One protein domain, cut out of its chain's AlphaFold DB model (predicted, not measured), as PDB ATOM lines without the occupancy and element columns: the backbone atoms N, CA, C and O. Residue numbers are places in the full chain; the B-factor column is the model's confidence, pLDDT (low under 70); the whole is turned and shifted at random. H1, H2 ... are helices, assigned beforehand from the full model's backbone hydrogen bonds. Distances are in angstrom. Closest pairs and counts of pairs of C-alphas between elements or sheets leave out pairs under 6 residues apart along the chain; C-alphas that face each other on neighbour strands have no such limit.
ATOM      1  N   THR A 206      11.319 -13.257 -23.024       77.00
ATOM      2  CA  THR A 206      10.669 -14.061 -21.981       77.00
ATOM      3  C   THR A 206       9.562 -14.913 -22.590       77.00
ATOM      4  O   THR A 206       9.457 -16.101 -22.281       77.00
ATOM      5  N   TYR A 207       8.773 -14.330 -23.497       84.06
ATOM      6  CA  TYR A 207       7.728 -15.052 -24.212       84.06
ATOM      7  C   TYR A 207       8.291 -16.238 -25.000       84.06
ATOM      8  O   TYR A 207       7.830 -17.366 -24.807       84.06
ATOM      9  N   PHE A 208       9.296 -16.014 -25.855       83.88
ATOM     10  CA  PHE A 208       9.890 -17.087 -26.665       83.88
ATOM     11  C   PHE A 208      10.682 -18.092 -25.828       83.88
ATOM     12  O   PHE A 208      10.725 -19.271 -26.174       83.88
ATOM     13  N   GLY A 209      11.230 -17.659 -24.691       75.25
ATOM     14  CA  GLY A 209      11.889 -18.542 -23.735       75.25
ATOM     15  C   GLY A 209      10.945 -19.584 -23.133       75.25
ATOM     16  O   GLY A 209      11.378 -20.704 -22.872       75.25
ATOM     17  N   LEU A 210       9.665 -19.239 -22.947       70.56
ATOM     18  CA  LEU A 210       8.617 -20.145 -22.457       70.56
ATOM     19  C   LEU A 210       7.857 -20.856 -23.589       70.56
ATOM     20  O   LEU A 210       7.255 -21.903 -23.369       70.56
ATOM     21  N   ASN A 211       7.875 -20.294 -24.799       79.38
ATOM     22  CA  ASN A 211       7.082 -20.750 -25.939       79.38
ATOM     23  C   ASN A 211       7.962 -20.981 -27.177       79.38
ATOM     24  O   ASN A 211       7.706 -20.422 -28.243       79.38
ATOM     25  N   SER A 212       8.990 -21.823 -27.052       79.06
ATOM     26  CA  SER A 212       9.995 -22.058 -28.108       79.06
ATOM     27  C   SER A 212       9.414 -22.535 -29.448       79.06
ATOM     28  O   SER A 212       9.978 -22.259 -30.504       79.06
ATOM     29  N   HIS A 213       8.256 -23.198 -29.424       80.00
ATOM     30  CA  HIS A 213       7.538 -23.681 -30.607       80.00
ATOM     31  C   HIS A 213       6.810 -22.575 -31.395       80.00
ATOM     32  O   HIS A 213       6.337 -22.816 -32.505       80.00
ATOM     33  N   LYS A 214       6.655 -21.366 -30.836       90.25
ATOM     34  CA  LYS A 214       5.993 -20.250 -31.525       90.25
ATOM     35  C   LYS A 214       6.954 -19.614 -32.523       90.25
ATOM     36  O   LYS A 214       8.105 -19.349 -32.186       90.25
ATOM     37  N   LYS A 215       6.475 -19.365 -33.741       92.81
ATOM     38  CA  LYS A 215       7.258 -18.770 -34.830       92.81
ATOM     39  C   LYS A 215       7.245 -17.234 -34.742       92.81
ATOM     40  O   LYS A 215       6.198 -16.684 -34.377       92.81
ATOM     41  N   PRO A 216       8.361 -16.553 -35.048       94.38
ATOM     42  CA  PRO A 216       8.426 -15.096 -35.057       94.38
ATOM     43  C   PRO A 216       7.727 -14.515 -36.294       94.38
ATOM     44  O   PRO A 216       7.897 -15.007 -37.405       94.38
ATOM     45  N   ALA A 217       6.957 -13.443 -36.110       93.31
ATOM     46  CA  ALA A 217       6.232 -12.751 -37.182       93.31
ATOM     47  C   ALA A 217       6.856 -11.398 -37.570       93.31
ATOM     48  O   ALA A 217       6.531 -10.830 -38.612       93.31
ATOM     49  N   THR A 218       7.758 -10.864 -36.745       93.56
ATOM     50  CA  THR A 218       8.434  -9.575 -36.957       93.56
ATOM     51  C   THR A 218       9.943  -9.731 -36.782       93.56
ATOM     52  O   THR A 218      10.398 -10.705 -36.187       93.56
ATOM     53  N   LEU A 219      10.735  -8.777 -37.282       92.94
ATOM     54  CA  LEU A 219      12.192  -8.793 -37.091       92.94
ATOM     55  C   LEU A 219      12.571  -8.623 -35.610       92.94
ATOM     56  O   LEU A 219      13.484  -9.294 -35.138       92.94
ATOM     57  N   PHE A 220      11.791  -7.846 -34.847       92.81
ATOM     58  CA  PHE A 220      11.875  -7.824 -33.384       92.81
ATOM     59  C   PHE A 220      11.723  -9.229 -32.784       92.81
ATOM     60  O   PHE A 220      12.530  -9.644 -31.954       92.81
ATOM     61  N   GLU A 221      10.698  -9.973 -33.208       93.75
ATOM     62  CA  GLU A 221      10.437 -11.323 -32.705       93.75
ATOM     63  C   GLU A 221      11.534 -12.315 -33.121       93.75
ATOM     64  O   GLU A 221      11.858 -13.212 -32.344       93.75
ATOM     65  N   VAL A 222      12.148 -12.137 -34.297       94.81
ATOM     66  CA  VAL A 222      13.338 -12.900 -34.720       94.81
ATOM     67  C   VAL A 222      14.471 -12.680 -33.725       94.81
ATOM     68  O   VAL A 222      14.979 -13.646 -33.156       94.81
ATOM     69  N   SER A 223      14.825 -11.425 -33.448       93.88
ATOM     70  CA  SER A 223      15.865 -11.095 -32.473       93.88
ATOM     71  C   SER A 223      15.539 -11.657 -31.088       93.88
ATOM     72  O   SER A 223      16.399 -12.254 -30.440       93.88
ATOM     73  N   ALA A 224      14.287 -11.515 -30.643       90.56
ATOM     74  CA  ALA A 224      13.839 -11.987 -29.340       90.56
ATOM     75  C   ALA A 224      13.919 -13.513 -29.227       90.56
ATOM     76  O   ALA A 224      14.358 -14.030 -28.198       90.56
ATOM     77  N   LYS A 225      13.555 -14.240 -30.290       93.19
ATOM     78  CA  LYS A 225      13.629 -15.700 -30.328       93.19
ATOM     79  C   LYS A 225      15.071 -16.205 -30.384       93.19
ATOM     80  O   LYS A 225      15.397 -17.129 -29.643       93.19
ATOM     81  N   ILE A 226      15.946 -15.577 -31.175       92.88
ATOM     82  CA  ILE A 226      17.386 -15.891 -31.191       92.88
ATOM     83  C   ILE A 226      17.981 -15.684 -29.791       92.88
ATOM     84  O   ILE A 226      18.632 -16.583 -29.258       92.88
ATOM     85  N   GLY A 227      17.698 -14.542 -29.154       88.00
ATOM     86  CA  GLY A 227      18.141 -14.260 -27.787       88.00
ATOM     87  C   GLY A 227      17.592 -15.262 -26.766       88.00
ATOM     88  O   GLY A 227      18.324 -15.721 -25.894       88.00
ATOM     89  N   ALA A 228      16.325 -15.662 -26.894       85.00
ATOM     90  CA  ALA A 228      15.715 -16.671 -26.033       85.00
ATOM     91  C   ALA A 228      16.367 -18.054 -26.182       85.00
ATOM     92  O   ALA A 228      16.635 -18.701 -25.171       85.00
ATOM     93  N   ILE A 229      16.653 -18.494 -27.413       84.69
ATOM     94  CA  ILE A 229      17.371 -19.749 -27.683       84.69
ATOM     95  C   ILE A 229      18.770 -19.681 -27.075       84.69
ATOM     96  O   ILE A 229      19.134 -20.578 -26.318       84.69
ATOM     97  N   ALA A 230      19.510 -18.598 -27.323       83.25
ATOM     98  CA  ALA A 230      20.849 -18.411 -26.775       83.25
ATOM     99  C   ALA A 230      20.860 -18.477 -25.240       83.25
ATOM    100  O   ALA A 230      21.696 -19.163 -24.661       83.25
ATOM    101  N   LEU A 231      19.897 -17.833 -24.572       75.94
ATOM    102  CA  LEU A 231      19.784 -17.860 -23.110       75.94
ATOM    103  C   LEU A 231      19.327 -19.215 -22.559       75.94
ATOM    104  O   LEU A 231      19.779 -19.624 -21.493       75.94
ATOM    105  N   ASN A 232      18.425 -19.911 -23.250       72.38
ATOM    106  CA  ASN A 232      17.929 -21.212 -22.804       72.38
ATOM    107  C   ASN A 232      18.955 -22.331 -23.042       72.38
ATOM    108  O   ASN A 232      19.098 -23.234 -22.224       72.38
ATOM    109  N   ASN A 233      19.701 -22.272 -24.138       72.38
ATOM    110  CA  ASN A 233      20.715 -23.275 -24.460       72.38
ATOM    111  C   ASN A 233      22.101 -22.887 -23.932       72.38
ATOM    112  O   ASN A 233      23.051 -23.656 -24.090       72.38
ATOM    113  N   LEU A 234      22.220 -21.689 -23.338       65.06
ATOM    114  CA  LEU A 234      23.489 -21.046 -22.984       65.06
ATOM    115  C   LEU A 234      24.483 -21.099 -24.142       65.06
ATOM    116  O   LEU A 234      25.669 -21.301 -23.941       65.06
ATOM    117  N   SER A 235      23.971 -21.082 -25.366       76.06
ATOM    118  CA  SER A 235      24.722 -21.090 -26.608       76.06
ATOM    119  C   SER A 235      23.768 -21.015 -27.781       76.06
ATOM    120  O   SER A 235      22.589 -21.349 -27.668       76.06
ATOM    121  N   ILE A 236      24.290 -20.584 -28.920       83.00
ATOM    122  CA  ILE A 236      23.571 -20.641 -30.182       83.00
ATOM    123  C   ILE A 236      24.552 -20.883 -31.324       83.00
ATOM    124  O   ILE A 236      25.724 -20.512 -31.239       83.00
ATOM    125  N   ASN A 237      24.089 -21.539 -32.382       82.31
ATOM    126  CA  ASN A 237      24.867 -21.775 -33.591       82.31
ATOM    127  C   ASN A 237      24.144 -21.289 -34.859       82.31
ATOM    128  O   ASN A 237      22.954 -20.980 -34.851       82.31
ATOM    129  N   GLU A 238      24.877 -21.262 -35.974       85.69
ATOM    130  CA  GLU A 238      24.399 -20.787 -37.281       85.69
ATOM    131  C   GLU A 238      23.149 -21.525 -37.776       85.69
ATOM    132  O   GLU A 238      22.284 -20.922 -38.408       85.69
ATOM    133  N   LYS A 239      23.031 -22.828 -37.487       81.94
ATOM    134  CA  LYS A 239      21.865 -23.622 -37.884       81.94
ATOM    135  C   LYS A 239      20.629 -23.186 -37.105       81.94
ATOM    136  O   LYS A 239      19.592 -22.987 -37.714       81.94
ATOM    137  N   GLU A 240      20.746 -23.002 -35.792       86.25
ATOM    138  CA  GLU A 240      19.629 -22.542 -34.954       86.25
ATOM    139  C   GLU A 240      19.161 -21.142 -35.368       86.25
ATOM    140  O   GLU A 240      17.960 -20.893 -35.440       86.25
ATOM    141  N   ILE A 241      20.092 -20.244 -35.707       91.94
ATOM    142  CA  ILE A 241      19.749 -18.933 -36.279       91.94
ATOM    143  C   ILE A 241      19.032 -19.120 -37.618       91.94
ATOM    144  O   ILE A 241      17.973 -18.535 -37.828       91.94
ATOM    145  N   GLY A 242      19.574 -19.961 -38.501       89.06
ATOM    146  CA  GLY A 242      18.969 -20.266 -39.794       89.06
ATOM    147  C   GLY A 242      17.546 -20.819 -39.677       89.06
ATOM    148  O   GLY A 242      16.668 -20.389 -40.421       89.06
ATOM    149  N   ASP A 243      17.295 -21.698 -38.707       86.75
ATOM    150  CA  ASP A 243      15.972 -22.260 -38.428       86.75
ATOM    151  C   ASP A 243      14.978 -21.146 -38.021       86.75
ATOM    152  O   ASP A 243      13.873 -21.083 -38.559       86.75
ATOM    153  N   VAL A 244      15.380 -20.197 -37.161       94.00
ATOM    154  CA  VAL A 244      14.538 -19.038 -36.784       94.00
ATOM    155  C   VAL A 244      14.252 -18.120 -37.977       94.00
ATOM    156  O   VAL A 244      13.126 -17.643 -38.136       94.00
ATOM    157  N   LEU A 245      15.251 -17.866 -38.830       95.88
ATOM    158  CA  LEU A 245      15.066 -17.064 -40.043       95.88
ATOM    159  C   LEU A 245      14.072 -17.732 -41.001       95.88
ATOM    160  O   LEU A 245      13.209 -17.053 -41.552       95.88
ATOM    161  N   MET A 246      14.146 -19.056 -41.164       89.31
ATOM    162  CA  MET A 246      13.200 -19.811 -41.988       89.31
ATOM    163  C   MET A 246      11.778 -19.757 -41.429       89.31
ATOM    164  O   MET A 246      10.846 -19.492 -42.185       89.31
ATOM    165  N   GLU A 247      11.596 -19.911 -40.116       91.94
ATOM    166  CA  GLU A 247      10.278 -19.756 -39.489       91.94
ATOM    167  C   GLU A 247       9.662 -18.370 -39.747       91.94
ATOM    168  O   GLU A 247       8.457 -18.265 -39.976       91.94
ATOM    169  N   TYR A 248      10.474 -17.305 -39.731       96.00
ATOM    170  CA  TYR A 248      10.017 -15.955 -40.070       96.00
ATOM    171  C   TYR A 248       9.540 -15.856 -41.522       96.00
ATOM    172  O   TYR A 248       8.489 -15.264 -41.791       96.00
ATOM    173  N   LEU A 249      10.287 -16.436 -42.466       91.44
ATOM    174  CA  LEU A 249       9.889 -16.459 -43.875       91.44
ATOM    175  C   LEU A 249       8.593 -17.251 -44.073       91.44
ATOM    176  O   LEU A 249       7.706 -16.784 -44.781       91.44
ATOM    177  N   GLU A 250       8.441 -18.391 -43.392       88.19
ATOM    178  CA  GLU A 250       7.219 -19.203 -43.432       88.19
ATOM    179  C   GLU A 250       5.988 -18.437 -42.931       88.19
ATOM    180  O   GLU A 250       4.914 -18.548 -43.519       88.19
ATOM    181  N   VAL A 251       6.123 -17.654 -41.856       92.62
ATOM    182  CA  VAL A 251       5.007 -16.872 -41.293       92.62
ATOM    183  C   VAL A 251       4.675 -15.653 -42.148       92.62
ATOM    184  O   VAL A 251       3.506 -15.299 -42.286       92.62
ATOM    185  N   THR A 252       5.688 -14.981 -42.693       90.75
ATOM    186  CA  THR A 252       5.499 -13.705 -43.400       90.75
ATOM    187  C   THR A 252       5.300 -13.850 -44.905       90.75
ATOM    188  O   THR A 252       4.917 -12.876 -45.552       90.75
ATOM    189  N   GLY A 253       5.580 -15.024 -45.475       86.31
ATOM    190  CA  GLY A 253       5.555 -15.262 -46.921       86.31
ATOM    191  C   GLY A 253       6.625 -14.479 -47.692       86.31
ATOM    192  O   GLY A 253       6.529 -14.331 -48.908       86.31
ATOM    193  N   LYS A 254       7.624 -13.924 -46.997       89.00
ATOM    194  CA  LYS A 254       8.702 -13.146 -47.612       89.00
ATOM    195  C   LYS A 254       9.752 -14.062 -48.238       89.00
ATOM    196  O   LYS A 254       9.938 -15.201 -47.822       89.00
ATOM    197  N   ASN A 255      10.484 -13.524 -49.210       87.00
ATOM    198  CA  ASN A 255      11.613 -14.214 -49.828       87.00
ATOM    199  C   ASN A 255      12.890 -14.070 -48.999       87.00
ATOM    200  O   ASN A 255      13.106 -13.041 -48.358       87.00
ATOM    201  N   LEU A 256      13.761 -15.078 -49.097       89.12
ATOM    202  CA  LEU A 256      15.056 -15.137 -48.412       89.12
ATOM    203  C   LEU A 256      15.941 -13.907 -48.680       89.12
ATOM    204  O   LEU A 256      16.631 -13.440 -47.776       89.12
ATOM    205  N   ASP A 257      15.831 -13.335 -49.882       87.25
ATOM    206  CA  ASP A 257      16.571 -12.155 -50.346       87.25
ATOM    207  C   ASP A 257      16.363 -10.916 -49.433       87.25
ATOM    208  O   ASP A 257      17.128  -9.954 -49.485       87.25
ATOM    209  N   ILE A 258      15.345 -10.914 -48.554       92.25
ATOM    210  CA  ILE A 258      15.170  -9.853 -47.550       92.25
ATOM    211  C   ILE A 258      16.362  -9.743 -46.594       92.25
ATOM    212  O   ILE A 258      16.700  -8.635 -46.181       92.25
ATOM    213  N   PHE A 259      17.000 -10.862 -46.252       93.38
ATOM    214  CA  PHE A 259      18.100 -10.873 -45.292       93.38
ATOM    215  C   PHE A 259      19.423 -10.395 -45.893       93.38
ATOM    216  O   PHE A 259      20.336 -10.074 -45.140       93.38
ATOM    217  N   ASP A 260      19.521 -10.253 -47.216       89.31
ATOM    218  CA  ASP A 260      20.688  -9.642 -47.867       89.31
ATOM    219  C   ASP A 260      20.732  -8.119 -47.647       89.31
ATOM    220  O   ASP A 260      21.769  -7.475 -47.823       89.31
ATOM    221  N   LYS A 261      19.612  -7.518 -47.221       92.00
ATOM    222  CA  LYS A 261      19.533  -6.088 -46.920       92.00
ATOM    223  C   LYS A 261      20.236  -5.784 -45.600       92.00
ATOM    224  O   LYS A 261      19.811  -6.231 -44.535       92.00
ATOM    225  N   LYS A 262      21.257  -4.925 -45.660       91.25
ATOM    226  CA  LYS A 262      22.022  -4.480 -44.482       91.25
ATOM    227  C   LYS A 262      21.136  -3.888 -43.381       91.25
ATOM    228  O   LYS A 262      21.394  -4.128 -42.210       91.25
ATOM    229  N   GLU A 263      20.087  -3.154 -43.749       91.69
ATOM    230  CA  GLU A 263      19.128  -2.561 -42.804       91.69
ATOM    231  C   GLU A 263      18.394  -3.625 -41.978       91.69
ATOM    232  O   GLU A 263      18.259  -3.474 -40.770       91.69
ATOM    233  N   VAL A 264      17.998  -4.735 -42.609       92.12
ATOM    234  CA  VAL A 264      17.303  -5.850 -41.947       92.12
ATOM    235  C   VAL A 264      18.241  -6.575 -40.989       92.12
ATOM    236  O   VAL A 264      17.863  -6.875 -39.860       92.12
ATOM    237  N   GLN A 265      19.481  -6.832 -41.416       92.94
ATOM    238  CA  GLN A 265      20.493  -7.422 -40.537       92.94
ATOM    239  C   GLN A 265      20.772  -6.509 -39.342       92.94
ATOM    240  O   GLN A 265      20.805  -6.976 -38.207       92.94
ATOM    241  N   LEU A 266      20.926  -5.202 -39.583       90.12
ATOM    242  CA  LEU A 266      21.156  -4.228 -38.525       90.12
ATOM    243  C   LEU A 266      19.986  -4.207 -37.536       90.12
ATOM    244  O   LEU A 266      20.225  -4.292 -36.337       90.12
ATOM    245  N   GLU A 267      18.746  -4.188 -38.025       90.69
ATOM    246  CA  GLU A 267      17.550  -4.261 -37.184       90.69
ATOM    247  C   GLU A 267      17.568  -5.515 -36.302       90.69
ATOM    248  O   GLU A 267      17.385  -5.406 -35.090       90.69
ATOM    249  N   ILE A 268      17.886  -6.690 -36.859       92.25
ATOM    250  CA  ILE A 268      17.968  -7.929 -36.071       92.25
ATOM    251  C   ILE A 268      19.014  -7.806 -34.946       92.25
ATOM    252  O   ILE A 268      18.793  -8.263 -33.821       92.25
ATOM    253  N   LEU A 269      20.152  -7.177 -35.228       89.88
ATOM    254  CA  LEU A 269      21.279  -7.077 -34.303       89.88
ATOM    255  C   LEU A 269      21.087  -6.025 -33.203       89.88
ATOM    256  O   LEU A 269      21.499  -6.249 -32.059       89.88
ATOM    257  N   THR A 270      20.492  -4.878 -33.536       84.12
ATOM    258  CA  THR A 270      20.419  -3.709 -32.644       84.12
ATOM    259  C   THR A 270      19.079  -3.559 -31.933       84.12
ATOM    260  O   THR A 270      18.984  -2.766 -30.998       84.12
ATOM    261  N   THR A 271      18.043  -4.295 -32.347       82.94
ATOM    262  CA  THR A 271      16.721  -4.219 -31.711       82.94
ATOM    263  C   THR A 271      16.779  -4.633 -30.242       82.94
ATOM    264  O   THR A 271      17.364  -5.657 -29.884       82.94
ATOM    265  N   LEU A 272      16.137  -3.833 -29.387       81.12
ATOM    266  CA  LEU A 272      16.102  -4.029 -27.940       81.12
ATOM    267  C   LEU A 272      14.978  -5.001 -27.546       81.12
ATOM    268  O   LEU A 272      13.812  -4.623 -27.481       81.12
ATOM    269  N   ILE A 273      15.325  -6.255 -27.262       80.88
ATOM    270  CA  ILE A 273      14.404  -7.412 -27.285       80.88
ATOM    271  C   ILE A 273      13.830  -7.859 -25.940       80.88
ATOM    272  O   ILE A 273      12.920  -8.684 -25.890       80.88
ATOM    273  N   ASP A 274      14.328  -7.317 -24.840       74.62
ATOM    274  CA  ASP A 274      13.859  -7.627 -23.490       74.62
ATOM    275  C   ASP A 274      13.168  -6.401 -22.894       74.62
ATOM    276  O   ASP A 274      13.774  -5.618 -22.163       74.62
ATOM    277  N   LYS A 275      11.904  -6.182 -23.271       73.38
ATOM    278  CA  LYS A 275      11.134  -4.986 -22.879       73.38
ATOM    279  C   LYS A 275      11.861  -3.674 -23.206       73.38
ATOM    280  O   LYS A 275      11.805  -2.721 -22.435       73.38
ATOM    281  N   GLY A 276      12.584  -3.648 -24.326       67.56
ATOM    282  CA  GLY A 276      13.357  -2.482 -24.748       67.56
ATOM    283  C   GLY A 276      14.681  -2.281 -24.002       67.56
ATOM    284  O   GLY A 276      15.232  -1.192 -24.077       67.56
ATOM    285  N   ARG A 277      15.199  -3.288 -23.282       67.12
ATOM    286  CA  ARG A 277      16.403  -3.127 -22.445       67.12
ATOM    287  C   ARG A 277      17.715  -3.479 -23.135       67.12
ATOM    288  O   ARG A 277      18.657  -2.700 -23.053       67.12
ATOM    289  N   VAL A 278      17.799  -4.648 -23.773       75.31
ATOM    290  CA  VAL A 278      19.081  -5.172 -24.275       75.31
ATOM    291  C   VAL A 278      19.041  -5.523 -25.763       75.31
ATOM    292  O   VAL A 278      18.068  -6.144 -26.204       75.31
ATOM    293  N   PRO A 279      20.072  -5.147 -26.546       83.31
ATOM    294  CA  PRO A 279      20.219  -5.591 -27.926       83.31
ATOM    295  C   PRO A 279      20.736  -7.029 -27.980       83.31
ATOM    296  O   PRO A 279      21.450  -7.480 -27.082       83.31
ATOM    297  N   LEU A 280      20.457  -7.737 -29.073       83.06
ATOM    298  CA  LEU A 280      20.899  -9.122 -29.255       83.06
ATOM    299  C   LEU A 280      22.428  -9.281 -29.161       83.06
ATOM    300  O   LEU A 280      22.912 -10.232 -28.548       83.06
ATOM    301  N   LYS A 281      23.188  -8.308 -29.682       81.31
ATOM    302  CA  LYS A 281      24.662  -8.284 -29.617       81.31
ATOM    303  C   LYS A 281      25.230  -8.269 -28.193       81.31
ATOM    304  O   LYS A 281      26.368  -8.664 -28.002       81.31
ATOM    305  N   SER A 282      24.448  -7.842 -27.198       73.06
ATOM    306  CA  SER A 282      24.859  -7.894 -25.784       73.06
ATOM    307  C   SER A 282      24.623  -9.255 -25.119       73.06
ATOM    308  O   SER A 282      25.112  -9.497 -24.023       73.06
ATOM    309  N   ILE A 283      23.850 -10.134 -25.766       74.31
ATOM    310  CA  ILE A 283      23.583 -11.502 -25.302       74.31
ATOM    311  C   ILE A 283      24.541 -12.483 -25.987       74.31
ATOM    312  O   ILE A 283      24.978 -13.454 -25.376       74.31
ATOM    313  N   VAL A 284      24.859 -12.233 -27.259       80.12
ATOM    314  CA  VAL A 284      25.710 -13.084 -28.095       80.12
ATOM    315  C   VAL A 284      26.714 -12.191 -28.829       80.12
ATOM    316  O   VAL A 284      26.357 -11.534 -29.802       80.12
ATOM    317  N   ASP A 285      27.968 -12.152 -28.374       74.31
ATOM    318  CA  ASP A 285      28.984 -11.204 -28.878       74.31
ATOM    319  C   ASP A 285      29.336 -11.426 -30.356       74.31
ATOM    320  O   ASP A 285      29.558 -10.482 -31.113       74.31
ATOM    321  N   ASP A 286      29.370 -12.688 -30.777       81.81
ATOM    322  CA  ASP A 286      29.669 -13.142 -32.134       81.81
ATOM    323  C   ASP A 286      28.407 -13.310 -32.992       81.81
ATOM    324  O   ASP A 286      28.432 -13.971 -34.029       81.81
ATOM    325  N   ILE A 287      27.289 -12.688 -32.605       88.38
ATOM    326  CA  ILE A 287      26.035 -12.835 -33.346       88.38
ATOM    327  C   ILE A 287      26.129 -12.331 -34.785       88.38
ATOM    328  O   ILE A 287      25.489 -12.878 -35.671       88.38
ATOM    329  N   GLU A 288      26.922 -11.294 -35.031       90.44
ATOM    330  CA  GLU A 288      27.056 -10.673 -36.345       90.44
ATOM    331  C   GLU A 288      27.669 -11.642 -37.373       90.44
ATOM    332  O   GLU A 288      27.009 -11.909 -38.381       90.44
ATOM    333  N   PRO A 289      28.843 -12.262 -37.122       88.75
ATOM    334  CA  PRO A 289      29.354 -13.301 -38.012       88.75
ATOM    335  C   PRO A 289      28.457 -14.549 -38.050       88.75
ATOM    336  O   PRO A 289      28.280 -15.122 -39.122       88.75
ATOM    337  N   LEU A 290      27.835 -14.956 -36.935       87.62
ATOM    338  CA  LEU A 290      26.920 -16.107 -36.924       87.62
ATOM    339  C   LEU A 290      25.675 -15.878 -37.796       87.62
ATOM    340  O   LEU A 290      25.255 -16.776 -38.527       87.62
ATOM    341  N   LEU A 291      25.099 -14.675 -37.748       93.06
ATOM    342  CA  LEU A 291      23.957 -14.272 -38.563       93.06
ATOM    343  C   LEU A 291      24.336 -14.228 -40.043       93.06
ATOM    344  O   LEU A 291      23.610 -14.773 -40.872       93.06
ATOM    345  N   GLN A 292      25.487 -13.640 -40.377       91.44
ATOM    346  CA  GLN A 292      25.986 -13.611 -41.753       91.44
ATOM    347  C   GLN A 292      26.210 -15.022 -42.300       91.44
ATOM    348  O   GLN A 292      25.731 -15.341 -43.387       91.44
ATOM    349  N   ASN A 293      26.861 -15.899 -41.533       86.38
ATOM    350  CA  ASN A 293      27.092 -17.282 -41.944       86.38
ATOM    351  C   ASN A 293      25.780 -18.059 -42.107       86.38
ATOM    352  O   ASN A 293      25.628 -18.803 -43.080       86.38
ATOM    353  N   ALA A 294      24.809 -17.853 -41.213       89.19
ATOM    354  CA  ALA A 294      23.478 -18.441 -41.329       89.19
ATOM    355  C   ALA A 294      22.774 -17.986 -42.618       89.19
ATOM    356  O   ALA A 294      22.303 -18.829 -43.384       89.19
ATOM    357  N   ILE A 295      22.773 -16.680 -42.913       90.50
ATOM    358  CA  ILE A 295      22.199 -16.117 -44.146       90.50
ATOM    359  C   ILE A 295      22.915 -16.676 -45.380       90.50
ATOM    360  O   ILE A 295      22.262 -17.143 -46.312       90.50
ATOM    361  N   CYS A 296      24.251 -16.712 -45.389       85.19
ATOM    362  CA  CYS A 296      25.025 -17.297 -46.483       85.19
ATOM    363  C   CYS A 296      24.700 -18.782 -46.691       85.19
ATOM    364  O   CYS A 296      24.531 -19.218 -47.830       85.19
ATOM    365  N   SER A 297      24.592 -19.562 -45.614       78.50
ATOM    366  CA  SER A 297      24.242 -20.984 -45.668       78.50
ATOM    367  C   SER A 297      22.833 -21.196 -46.218       78.50
ATOM    368  O   SER A 297      22.644 -22.023 -47.113       78.50
ATOM    369  N   LEU A 298      21.855 -20.410 -45.756       83.00
ATOM    370  CA  LEU A 298      20.490 -20.435 -46.283       83.00
ATOM    371  C   LEU A 298      20.461 -20.051 -47.762       83.00
ATOM    372  O   LEU A 298      19.846 -20.757 -48.557       83.00
ATOM    373  N   ASN A 299      21.176 -18.999 -48.161       79.00
ATOM    374  CA  ASN A 299      21.263 -18.569 -49.556       79.00
ATOM    375  C   ASN A 299      21.890 -19.641 -50.446       79.00
ATOM    376  O   ASN A 299      21.391 -19.893 -51.540       79.00
ATOM    377  N   ARG A 300      22.945 -20.325 -49.988       70.69
ATOM    378  CA  ARG A 300      23.534 -21.461 -50.716       70.69
ATOM    379  C   ARG A 300      22.534 -22.605 -50.870       70.69
ATOM    380  O   ARG A 300      22.395 -23.140 -51.966       70.69
ATOM    381  N   GLN A 301      21.813 -22.954 -49.805       68.94
ATOM    382  CA  GLN A 301      20.798 -24.012 -49.834       68.94
ATOM    383  C   GLN A 301      19.621 -23.655 -50.749       68.94
ATOM    384  O   GLN A 301      19.176 -24.484 -51.538       68.94
ATOM    385  N   HIS A 302      19.155 -22.412 -50.690       66.31
ATOM    386  CA  HIS A 302      18.047 -21.920 -51.495       66.31
ATOM    387  C   HIS A 302      18.426 -21.735 -52.965       66.31
ATOM    388  O   HIS A 302      17.626 -22.045 -53.838       66.31
ATOM    389  N   ARG A 303      19.654 -21.298 -53.271       62.84
ATOM    390  CA  ARG A 303      20.167 -21.268 -54.649       62.84
ATOM    391  C   ARG A 303      20.313 -22.673 -55.213       62.84
ATOM    392  O   ARG A 303      19.875 -22.896 -56.334       62.84
ATOM    393  N   ALA A 304      20.832 -23.621 -54.431       54.62
ATOM    394  CA  ALA A 304      20.830 -25.027 -54.827       54.62
ATOM    395  C   ALA A 304      19.398 -25.505 -55.136       54.62
ATOM    396  O   ALA A 304      19.174 -26.086 -56.186       54.62
ATOM    397  N   ALA A 305      18.411 -25.168 -54.296       53.22
ATOM    398  CA  ALA A 305      17.005 -25.509 -54.528       53.22
ATOM    399  C   ALA A 305      16.368 -24.792 -55.743       53.22
ATOM    400  O   ALA A 305      15.620 -25.418 -56.487       53.22
ATOM    401  N   ARG A 306      16.670 -23.506 -55.988       47.97
ATOM    402  CA  ARG A 306      16.154 -22.734 -57.139       47.97
ATOM    403  C   ARG A 306      16.672 -23.270 -58.476       47.97
ATOM    404  O   ARG A 306      15.904 -23.282 -59.429       47.97
ATOM    405  N   TYR A 307      17.909 -23.767 -58.551       46.28
ATOM    406  CA  TYR A 307      18.399 -24.446 -59.761       46.28
ATOM    407  C   TYR A 307      17.633 -25.738 -60.060       46.28
ATOM    408  O   TYR A 307      17.419 -26.061 -61.222       46.28
TER     409      TYR A 307
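This is residues 206 to 307 of the 428 residues of an uncharacterized protein of Legionella cherrii (UniProt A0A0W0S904). A crossed assembly of helices: H2 and H3, a helical hairpin, make the core, and the long H6 crosses the start of H3 at a steep angle, its last residues making one end of the long axis. H5 packs on the first part of H2, H4 packs on H6, H1 packs on H2, and the long link from H5 to H6 loops round at the end of the long axis away from the end of H6. The printed part has 102 residues with six named helices, H1 to H6 in that order, and no named strand; the class is all helix. The whole is compact, with a radius of gyration of the C-alphas of 12.8 A, and elongated, spanning 42 by 25 by 24 A.

H6, residues 287 to 307, is the longest helix. With its residues 290 to 298 alone it touches residues 238 to 242 of H3, residues 238 to 252; the closest C-alphas are those of Glu 238 and Ala 294, 4.8 A apart, and the two helices run the same way at a steep tilt of 63 degrees. Residues 295 to 299 of H6 touch H4, residues 256 to 260, closest at the C-alphas of Phe 259 and Ile 295, 6.8 A. H5, residues 262 to 270, and H6 form a helical hairpin but only just touch, with 3 pairs of C-alphas within 8 A; the closest are those of Leu 269 and Glu 288, 7.1 A, and the tilt is steep, 42 degrees, opposite ways. H2, residues 219 to 233, touches H5 with its residues 219 to 223 alone, the closest C-alphas being those of Ser 223 and Ile 268, 5.2 A, at a steep tilt of 46 degrees, the same way. H2 and H3 form a helical hairpin, opposite ways at a tilt of 36 degrees, only just steep, with the C-alphas of Ile 226 and Ile 241 closest, 6.4 A. H1, residues 206 to 210, touches H2, with the C-alphas of Gly 209 and Ala 228 closest, 4.8 A, and is apart from H3, H4, H5 and H6. In H1, H2, H3, H5 and H6 every O i to N i+4 pair is within hydrogen-bond range; in H4 0 of 1 is, while 2 of 2 O i to N i+3 pairs are.

H6 is 29.8 A from first to last C-alpha and ends at C-alpha 307, (18.399, -24.446, -59.761). H3 is 21.1 A long, H2 21.0 A, H5 12.0 A, H4 7.9 A and H1 6.4 A. H1 begins at C-alpha 206, (10.669, -14.061, -21.981), and H2 at C-alpha 219, (12.192, -8.793, -37.091).

The two C-alphas farthest apart are those of Arg 277 and Tyr 307, 43.0 A. The printed part has no cut. The link from H5 to H6, residues 271 to 286, is long. The mean pLDDT of the printed part is 83.5; residue 234, residues 276 to 277 and residues 301 to 307 are under 70.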